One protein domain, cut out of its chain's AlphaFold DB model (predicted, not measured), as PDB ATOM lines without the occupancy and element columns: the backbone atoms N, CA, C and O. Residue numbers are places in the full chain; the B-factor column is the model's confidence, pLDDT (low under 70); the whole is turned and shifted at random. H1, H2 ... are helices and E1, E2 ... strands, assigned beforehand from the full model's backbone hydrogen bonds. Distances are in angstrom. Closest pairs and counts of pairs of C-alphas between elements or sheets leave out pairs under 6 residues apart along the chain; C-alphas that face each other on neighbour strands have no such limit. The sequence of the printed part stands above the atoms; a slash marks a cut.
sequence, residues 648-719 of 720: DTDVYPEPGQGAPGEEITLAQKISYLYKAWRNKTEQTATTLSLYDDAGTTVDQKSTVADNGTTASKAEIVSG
ATOM      1  N   ASP A 648     219.124 186.154 235.500       87.19
ATOM      2  CA  ASP A 648     219.712 185.938 236.824       87.19
ATOM      3  C   ASP A 648     219.829 187.213 237.667       87.19
ATOM      4  O   ASP A 648     219.970 187.092 238.886       87.19
ATOM      5  N   THR A 649     219.740 188.405 237.071       85.12
ATOM      6  CA  THR A 649     219.860 189.690 237.783       85.12
ATOM      7  C   THR A 649     218.550 190.468 237.786       85.12
ATOM      8  O   THR A 649     218.119 190.931 238.845       85.12
ATOM      9  N   ASP A 650     217.902 190.596 236.628       85.44
ATOM     10  CA  ASP A 650     216.684 191.387 236.483       85.44
ATOM     11  C   ASP A 650     215.536 190.803 237.310       85.44
ATOM     12  O   ASP A 650     215.202 189.613 237.242       85.44
ATOM     13  N   VAL A 651     214.895 191.675 238.091       80.44
ATOM     14  CA  VAL A 651     213.723 191.341 238.899       80.44
ATOM     15  C   VAL A 651     212.453 191.810 238.205       80.44
ATOM     16  O   VAL A 651     212.360 192.923 237.695       80.44
ATOM     17  N   TYR A 652     211.443 190.947 238.212       73.25
ATOM     18  CA  TYR A 652     210.162 191.210 237.565       73.25
ATOM     19  C   TYR A 652     209.071 191.162 238.632       73.25
ATOM     20  O   TYR A 652     208.769 190.064 239.109       73.25
ATOM     21  N   PRO A 653     208.477 192.298 239.028       62.16
ATOM     22  CA  PRO A 653     207.399 192.305 240.007       62.16
ATOM     23  C   PRO A 653     206.209 191.502 239.481       62.16
ATOM     24  O   PRO A 653     205.746 191.727 238.360       62.16
ATOM     25  N   GLU A 654     205.707 190.556 240.267       57.97
ATOM     26  CA  GLU A 654     204.396 189.962 239.988       57.97
ATOM     27  C   GLU A 654     203.289 190.955 240.396       57.97
ATOM     28  O   GLU A 654     203.486 191.762 241.310       57.97
ATOM     29  N   PRO A 655     202.098 190.924 239.771       51.50
ATOM     30  CA  PRO A 655     200.951 191.673 240.273       51.50
ATOM     31  C   PRO A 655     200.548 191.119 241.656       51.50
ATOM     32  O   PRO A 655     199.992 190.028 241.763       51.50
ATOM     33  N   GLY A 656     200.893 191.858 242.719       45.84
ATOM     34  CA  GLY A 656     200.836 191.398 244.113       45.84
ATOM     35  C   GLY A 656     199.450 190.951 244.604       45.84
ATOM     36  O   GLY A 656     198.435 191.557 244.272       45.84
ATOM     37  N   GLN A 657     199.388 189.883 245.407       37.00
ATOM     38  CA  GLN A 657     199.726 189.880 246.841       37.00
ATOM     39  C   GLN A 657     199.950 188.430 247.327       37.00
ATOM     40  O   GLN A 657     198.968 187.708 247.493       37.00
ATOM     41  N   GLY A 658     201.227 188.085 247.595       54.69
ATOM     42  CA  GLY A 658     201.675 187.066 248.564       54.69
ATOM     43  C   GLY A 658     202.629 185.923 248.074       54.69
ATOM     44  O   GLY A 658     202.873 185.757 246.884       54.69
ATOM     45  N   ALA A 659     203.263 185.185 249.013       55.41
ATOM     46  CA  ALA A 659     204.705 184.814 248.998       55.41
ATOM     47  C   ALA A 659     205.176 183.537 248.236       55.41
ATOM     48  O   ALA A 659     205.206 182.442 248.795       55.41
ATOM     49  N   PRO A 660     205.819 183.652 247.062       56.47
ATOM     50  CA  PRO A 660     207.289 183.800 246.996       56.47
ATOM     51  C   PRO A 660     207.708 185.265 246.792       56.47
ATOM     52  O   PRO A 660     206.873 186.069 246.408       56.47
ATOM     53  N   GLY A 661     208.961 185.625 247.110       60.81
ATOM     54  CA  GLY A 661     209.418 187.026 247.230       60.81
ATOM     55  C   GLY A 661     208.958 187.948 246.092       60.81
ATOM     56  O   GLY A 661     209.069 187.579 244.928       60.81
ATOM     57  N   GLU A 662     208.445 189.134 246.440       58.28
ATOM     58  CA  GLU A 662     207.741 190.039 245.508       58.28
ATOM     59  C   GLU A 662     208.616 190.543 244.340       58.28
ATOM     60  O   GLU A 662     208.086 190.952 243.309       58.28
ATOM     61  N   GLU A 663     209.944 190.429 244.452       66.31
ATOM     62  CA  GLU A 663     210.923 190.794 243.423       66.31
ATOM     63  C   GLU A 663     212.032 189.732 243.354       66.31
ATOM     64  O   GLU A 663     213.067 189.832 244.011       66.31
ATOM     65  N   ILE A 664     211.795 188.667 242.586       74.88
ATOM     66  CA  ILE A 664     212.773 187.595 242.345       74.88
ATOM     67  C   ILE A 664     213.061 187.443 240.852       74.88
ATOM     68  O   ILE A 664     212.232 187.793 240.004       74.88
ATOM     69  N   THR A 665     214.239 186.911 240.536       85.19
ATOM     70  CA  THR A 665     214.738 186.796 239.159       85.19
ATOM     71  C   THR A 665     213.961 185.737 238.374       85.19
ATOM     72  O   THR A 665     213.338 184.840 238.961       85.19
ATOM     73  N   LEU A 666     213.980 185.799 237.037       85.44
ATOM     74  CA  LEU A 666     213.291 184.800 236.204       85.44
ATOM     75  C   LEU A 666     213.816 183.381 236.465       85.44
ATOM     76  O   LEU A 666     213.018 182.446 236.581       85.44
ATOM     77  N   ALA A 667     215.128 183.212 236.647       86.44
ATOM     78  CA  ALA A 667     215.728 181.928 237.001       86.44
ATOM     79  C   ALA A 667     215.213 181.387 238.346       86.44
ATOM     80  O   ALA A 667     214.918 180.191 238.475       86.44
ATOM     81  N   GLN A 668     215.026 182.258 239.343       83.19
ATOM     82  CA  GLN A 668     214.439 181.878 240.630       83.19
ATOM     83  C   GLN A 668     212.967 181.466 240.480       83.19
ATOM     84  O   GLN A 668     212.574 180.426 241.014       83.19
ATOM     85  N   LYS A 669     212.161 182.204 239.702       81.94
ATOM     86  CA  LYS A 669     210.758 181.839 239.410       81.94
ATOM     87  C   LYS A 669     210.646 180.474 238.726       81.94
ATOM     88  O   LYS A 669     209.852 179.632 239.151       81.94
ATOM     89  N   ILE A 670     211.473 180.221 237.710       86.38
ATOM     90  CA  ILE A 670     211.526 178.932 237.001       86.38
ATOM     91  C   ILE A 670     211.961 177.807 237.950       86.38
ATOM     92  O   ILE A 670     211.392 176.715 237.914       86.38
ATOM     93  N   SER A 671     212.909 178.072 238.851       82.81
ATOM     94  CA  SER A 671     213.355 177.097 239.854       82.81
ATOM     95  C   SER A 671     212.234 176.706 240.822       82.81
ATOM     96  O   SER A 671     212.090 175.522 241.133       82.81
ATOM     97  N   TYR A 672     211.391 177.654 241.248       80.19
ATOM     98  CA  TYR A 672     210.199 177.348 242.048       80.19
ATOM     99  C   TYR A 672     209.204 176.455 241.294       80.19
ATOM    100  O   TYR A 672     208.699 175.489 241.873       80.19
ATOM    101  N   LEU A 673     208.958 176.724 240.004       83.50
ATOM    102  CA  LEU A 673     208.094 175.889 239.158       83.50
ATOM    103  C   LEU A 673     208.648 174.468 239.002       83.50
ATOM    104  O   LEU A 673     207.929 173.494 239.228       83.50
ATOM    105  N   TYR A 674     209.936 174.338 238.674       83.94
ATOM    106  CA  TYR A 674     210.585 173.036 238.521       83.94
ATOM    107  C   TYR A 674     210.549 172.232 239.824       83.94
ATOM    108  O   TYR A 674     210.208 171.047 239.827       83.94
ATOM    109  N   LYS A 675     210.825 172.891 240.954       81.50
ATOM    110  CA  LYS A 675     210.755 172.278 242.278       81.50
ATOM    111  C   LYS A 675     209.358 171.752 242.591       81.50
ATOM    112  O   LYS A 675     209.240 170.626 243.065       81.50
ATOM    113  N   ALA A 676     208.315 172.529 242.300       82.81
ATOM    114  CA  ALA A 676     206.933 172.120 242.532       82.81
ATOM    115  C   ALA A 676     206.537 170.860 241.737       82.81
ATOM    116  O   ALA A 676     205.691 170.097 242.198       82.81
ATOM    117  N   TRP A 677     207.146 170.624 240.570       83.81
ATOM    118  CA  TRP A 677     206.916 169.412 239.774       83.81
ATOM    119  C   TRP A 677     207.792 168.228 240.173       83.81
ATOM    120  O   TRP A 677     207.352 167.084 240.064       83.81
ATOM    121  N   ARG A 678     209.035 168.480 240.591       86.94
ATOM    122  CA  ARG A 678     210.032 167.426 240.808       86.94
ATOM    123  C   ARG A 678     210.087 166.939 242.250       86.94
ATOM    124  O   ARG A 678     210.289 165.746 242.476       86.94
ATOM    125  N   ASN A 679     209.966 167.837 243.222       88.50
ATOM    126  CA  ASN A 679     210.168 167.484 244.621       88.50
ATOM    127  C   ASN A 679     208.923 166.838 245.230       88.50
ATOM    128  O   ASN A 679     207.788 167.020 244.780       88.50
ATOM    129  N   LYS A 680     209.154 166.076 246.302       87.75
ATOM    130  CA  LYS A 680     208.090 165.410 247.044       87.75
ATOM    131  C   LYS A 680     207.067 166.443 247.525       87.75
ATOM    132  O   LYS A 680     207.425 167.434 248.161       87.75
ATOM    133  N   THR A 681     205.798 166.174 247.239       90.25
ATOM    134  CA  THR A 681     204.664 166.966 247.712       90.25
ATOM    135  C   THR A 681     203.745 166.065 248.522       90.25
ATOM    136  O   THR A 681     203.333 165.010 248.043       90.25
ATOM    137  N   GLU A 682     203.418 166.469 249.745       90.94
ATOM    138  CA  GLU A 682     202.438 165.774 250.581       90.94
ATOM    139  C   GLU A 682     201.268 166.698 250.891       90.94
ATOM    140  O   GLU A 682     201.455 167.881 251.164       90.94
ATOM    141  N   GLN A 683     200.052 166.154 250.873       90.06
ATOM    142  CA  GLN A 683     198.853 166.881 251.271       90.06
ATOM    143  C   GLN A 683     198.146 166.138 252.404       90.06
ATOM    144  O   GLN A 683     197.807 164.963 252.286       90.06
ATOM    145  N   THR A 684     197.910 166.848 253.499       88.12
ATOM    146  CA  THR A 684     197.057 166.430 254.618       88.12
ATOM    147  C   THR A 684     195.695 167.123 254.523       88.12
ATOM    148  O   THR A 684     195.468 167.937 253.629       88.12
ATOM    149  N   ALA A 685     194.789 166.850 255.465       83.94
ATOM    150  CA  ALA A 685     193.466 167.479 255.495       83.94
ATOM    151  C   ALA A 685     193.503 169.019 255.608       83.94
ATOM    152  O   ALA A 685     192.533 169.668 255.232       83.94
ATOM    153  N   THR A 686     194.596 169.599 256.121       88.12
ATOM    154  CA  THR A 686     194.709 171.049 256.360       88.12
ATOM    155  C   THR A 686     195.923 171.706 255.705       88.12
ATOM    156  O   THR A 686     195.991 172.933 255.645       88.12
ATOM    157  N   THR A 687     196.901 170.929 255.225       90.00
ATOM    158  CA  THR A 687     198.191 171.473 254.765       90.00
ATOM    159  C   THR A 687     198.753 170.701 253.576       90.00
ATOM    160  O   THR A 687     198.872 169.478 253.640       90.00
ATOM    161  N   LEU A 688     199.150 171.424 252.531       90.19
ATOM    162  CA  LEU A 688     200.044 170.976 251.467       90.19
ATOM    163  C   LEU A 688     201.484 171.364 251.828       90.19
ATOM    164  O   LEU A 688     201.736 172.527 252.131       90.19
ATOM    165  N   SER A 689     202.419 170.427 251.739       89.25
ATOM    166  CA  SER A 689     203.844 170.626 252.008       89.25
ATOM    167  C   SER A 689     204.664 170.248 250.777       89.25
ATOM    168  O   SER A 689     204.550 169.128 250.281       89.25
ATOM    169  N   LEU A 690     205.497 171.174 250.302       87.38
ATOM    170  CA  LEU A 690     206.502 170.959 249.265       87.38
ATOM    171  C   LEU A 690     207.879 170.858 249.927       87.38
ATOM    172  O   LEU A 690     208.312 171.775 250.631       87.38
ATOM    173  N   TYR A 691     208.552 169.733 249.706       85.12
ATOM    174  CA  TYR A 691     209.810 169.416 250.373       85.12
ATOM    175  C   TYR A 691     211.045 169.885 249.582       85.12
ATOM    176  O   TYR A 691     210.978 170.178 248.382       85.12
ATOM    177  N   ASP A 692     212.188 169.938 250.262       80.25
ATOM    178  CA  ASP A 692     213.518 169.989 249.653       80.25
ATOM    179  C   ASP A 692     213.797 168.749 248.778       80.25
ATOM    180  O   ASP A 692     212.995 167.816 248.694       80.25
ATOM    181  N   ASP A 693     214.928 168.746 248.067       77.25
ATOM    182  CA  ASP A 693     215.312 167.616 247.203       77.25
ATOM    183  C   ASP A 693     215.473 166.307 247.999       77.25
ATOM    184  O   ASP A 693     215.062 165.232 247.566       77.25
ATOM    185  N   ALA A 694     216.003 166.409 249.221       83.69
ATOM    186  CA  ALA A 694     216.163 165.268 250.115       83.69
ATOM    187  C   ALA A 694     214.819 164.687 250.604       83.69
ATOM    188  O   ALA A 694     214.790 163.576 251.134       83.69
ATOM    189  N   GLY A 695     213.704 165.406 250.415       82.31
ATOM    190  CA  GLY A 695     212.370 164.991 250.837       82.31
ATOM    191  C   GLY A 695     212.182 165.014 252.355       82.31
ATOM    192  O   GLY A 695     211.269 164.358 252.863       82.31
ATOM    193  N   THR A 696     213.058 165.720 253.074       81.44
ATOM    194  CA  THR A 696     213.156 165.706 254.540       81.44
ATOM    195  C   THR A 696     212.742 167.022 255.179       81.44
ATOM    196  O   THR A 696     212.187 167.004 256.277       81.44
ATOM    197  N   THR A 697     212.955 168.145 254.495       81.31
ATOM    198  CA  THR A 697     212.628 169.486 254.999       81.31
ATOM    199  C   THR A 697     211.457 170.045 254.212       81.31
ATOM    200  O   THR A 697     211.443 169.944 252.989       81.31
ATOM    201  N   VAL A 698     210.462 170.625 254.884       84.69
ATOM    202  CA  VAL A 698     209.389 171.354 254.194       84.69
ATOM    203  C   VAL A 698     209.906 172.752 253.901       84.69
ATOM    204  O   VAL A 698     210.072 173.535 254.826       84.69
ATOM    205  N   ASP A 699     210.128 173.070 252.630       77.62
ATOM    206  CA  ASP A 699     210.641 174.382 252.223       77.62
ATOM    207  C   ASP A 699     209.511 175.363 251.900       77.62
ATOM    208  O   ASP A 699     209.651 176.575 252.074       77.62
ATOM    209  N   GLN A 700     208.377 174.849 251.422       85.94
ATOM    210  CA  GLN A 700     207.177 175.630 251.154       85.94
ATOM    211  C   GLN A 700     205.933 174.873 251.621       85.94
ATOM    212  O   GLN A 700     205.865 173.650 251.541       85.94
ATOM    213  N   LYS A 701     204.917 175.592 252.091       85.44
ATOM    214  CA  LYS A 701     203.643 175.012 252.538       85.44
ATOM    215  C   LYS A 701     202.465 175.874 252.119       85.44
ATOM    216  O   LYS A 701     202.617 177.067 251.934       85.44
ATOM    217  N   SER A 702     201.280 175.297 252.012       87.81
ATOM    218  CA  SER A 702     200.031 176.026 251.790       87.81
ATOM    219  C   SER A 702     198.926 175.408 252.635       87.81
ATOM    220  O   SER A 702     198.862 174.187 252.788       87.81
ATOM    221  N   THR A 703     198.050 176.236 253.197       88.69
ATOM    222  CA  THR A 703     196.847 175.742 253.872       88.69
ATOM    223  C   THR A 703     195.854 175.253 252.825       88.69
ATOM    224  O   THR A 703     195.488 175.989 251.914       88.69
ATOM    225  N   VAL A 704     195.398 174.012 252.954       90.25
ATOM    226  CA  VAL A 704     194.351 173.453 252.093       90.25
ATOM    227  C   VAL A 704     193.104 173.178 252.914       90.25
ATOM    228  O   VAL A 704     193.183 172.898 254.106       90.25
ATOM    229  N   ALA A 705     191.947 173.264 252.273       86.38
ATOM    230  CA  ALA A 705     190.677 172.877 252.863       86.38
ATOM    231  C   ALA A 705     189.814 172.206 251.795       86.38
ATOM    232  O   ALA A 705     189.799 172.643 250.645       86.38
ATOM    233  N   ASP A 706     189.092 171.160 252.185       84.25
ATOM    234  CA  ASP A 706     188.116 170.482 251.339       84.25
ATOM    235  C   ASP A 706     186.845 170.249 252.157       84.25
ATOM    236  O   ASP A 706     186.862 169.571 253.185       84.25
ATOM    237  N   ASN A 707     185.746 170.868 251.728       84.38
ATOM    238  CA  ASN A 707     184.446 170.740 252.384       84.38
ATOM    239  C   ASN A 707     183.530 169.699 251.711       84.38
ATOM    240  O   ASN A 707     182.333 169.674 251.992       84.38
ATOM    241  N   GLY A 708     184.067 168.870 250.809       81.38
ATOM    242  CA  GLY A 708     183.324 167.870 250.036       81.38
ATOM    243  C   GLY A 708     182.639 168.420 248.780       81.38
ATOM    244  O   GLY A 708     182.067 167.650 248.011       81.38
ATOM    245  N   THR A 709     182.709 169.735 248.550       78.56
ATOM    246  CA  THR A 709     182.158 170.426 247.365       78.56
ATOM    247  C   THR A 709     183.171 171.350 246.694       78.56
ATOM    248  O   THR A 709     183.117 171.559 245.485       78.56
ATOM    249  N   THR A 710     184.092 171.927 247.460       76.81
ATOM    250  CA  THR A 710     185.154 172.797 246.959       76.81
ATOM    251  C   THR A 710     186.439 172.463 247.693       76.81
ATOM    252  O   THR A 710     186.508 172.591 248.916       76.81
ATOM    253  N   ALA A 711     187.454 172.077 246.927       85.62
ATOM    254  CA  ALA A 711     188.825 172.048 247.398       85.62
ATOM    255  C   ALA A 711     189.445 173.427 247.145       85.62
ATOM    256  O   ALA A 711     189.498 173.893 246.007       85.62
ATOM    257  N   SER A 712     189.899 174.085 248.207       86.50
ATOM    258  CA  SER A 712     190.634 175.346 248.132       86.50
ATOM    259  C   SER A 712     192.065 175.142 248.601       86.50
ATOM    260  O   SER A 712     192.306 174.513 249.634       86.50
ATOM    261  N   LYS A 713     193.005 175.722 247.861       86.44
ATOM    262  CA  LYS A 713     194.408 175.826 248.240       86.44
ATOM    263  C   LYS A 713     194.715 177.302 248.462       86.44
ATOM    264  O   LYS A 713     194.541 178.101 247.546       86.44
ATOM    265  N   ALA A 714     195.123 177.647 249.678       81.44
ATOM    266  CA  ALA A 714     195.590 178.982 250.004       81.44
ATOM    267  C   ALA A 714     196.949 179.243 249.344       81.44
ATOM    268  O   ALA A 714     197.554 178.373 248.713       81.44
ATOM    269  N   GLU A 715     197.462 180.445 249.516       73.62
ATOM    270  CA  GLU A 715     198.790 180.793 249.050       73.62
ATOM    271  C   GLU A 715     199.883 179.855 249.589       73.62
ATOM    272  O   GLU A 715     199.810 179.341 250.710       73.62
ATOM    273  N   ILE A 716     200.880 179.592 248.746       77.50
ATOM    274  CA  ILE A 716     202.099 178.914 249.173       77.50
ATOM    275  C   ILE A 716     202.921 179.930 249.958       77.50
ATOM    276  O   ILE A 716     203.114 181.029 249.482       77.50
ATOM    277  N   VAL A 717     203.398 179.568 251.141       76.50
ATOM    278  CA  VAL A 717     204.281 180.360 251.998       76.50
ATOM    279  C   VAL A 717     205.526 179.543 252.338       76.50
ATOM    280  O   VAL A 717     205.581 178.338 252.071       76.50
ATOM    281  N   SER A 718     206.537 180.163 252.950       74.50
ATOM    282  CA  SER A 718     207.735 179.441 253.393       74.50
ATOM    283  C   SER A 718     207.406 178.349 254.420       74.50
ATOM    284  O   SER A 718     206.465 178.456 255.216       74.50
ATOM    285  N   GLY A 719     208.198 177.282 254.402       69.12
ATOM    286  CA  GLY A 719     208.148 176.205 255.384       69.12
ATOM    287  C   GLY A 719     208.440 176.663 256.824       69.12
ATOM    288  O   GLY A 719     208.842 177.807 257.036       69.12
TER     289      GLY A 719
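Overview. This is residues 648 to 719 of the 720 residues of an uncharacterized protein of Bacteroidetes bacterium (UniProt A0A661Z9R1). An unnamed stretch, residues 648 to 665, loops back into helix H1, which reaches to a twisted four-stranded sheet and grazes it with residues 672 to 678. The 72 printed residues hold H1, E1, E2, E3 and E4 in that order, class mixed; the strands form a meander, each the antiparallel neighbour of the one before. The whole is only just loose, close to compact, with a radius of gyration of the C-alphas of 13.6 A and spans of 43 by 31 by 17 A.

Arrangement. H1, residues 666 to 678, has every O i to N i+4 pair within hydrogen-bond range. Hairpin E1, residues 681 to 683, and E2, residues 687 to 691, has N 682 and O 689 at 2.9 A. The closest C-alphas of H1 and E2 are Ala 676 and Leu 690, 6.8 A. In hairpin E2 and E3, residues 698 to 706, N 688 and O 702 are 2.8 A apart. In hairpin E3 and E4, residues 711 to 718, N 717 and O 701 are 2.7 A apart. Edge strands E1 and E4 are apart.

Along the chain. H1, 18.3 A long, begins at C-alpha 666 (213.291, 184.800, 236.204). E3 measures 21.5 A; E4, 21.2 A, ends at C-alpha 718 (207.735, 179.441, 253.393).

Size, cuts and confidence. The farthest C-alphas, Thr 649 and Gly 708, are 44.3 A apart. The printed part has no cut and no long link. Residues 653 to 663 and 719 have pLDDT under 70.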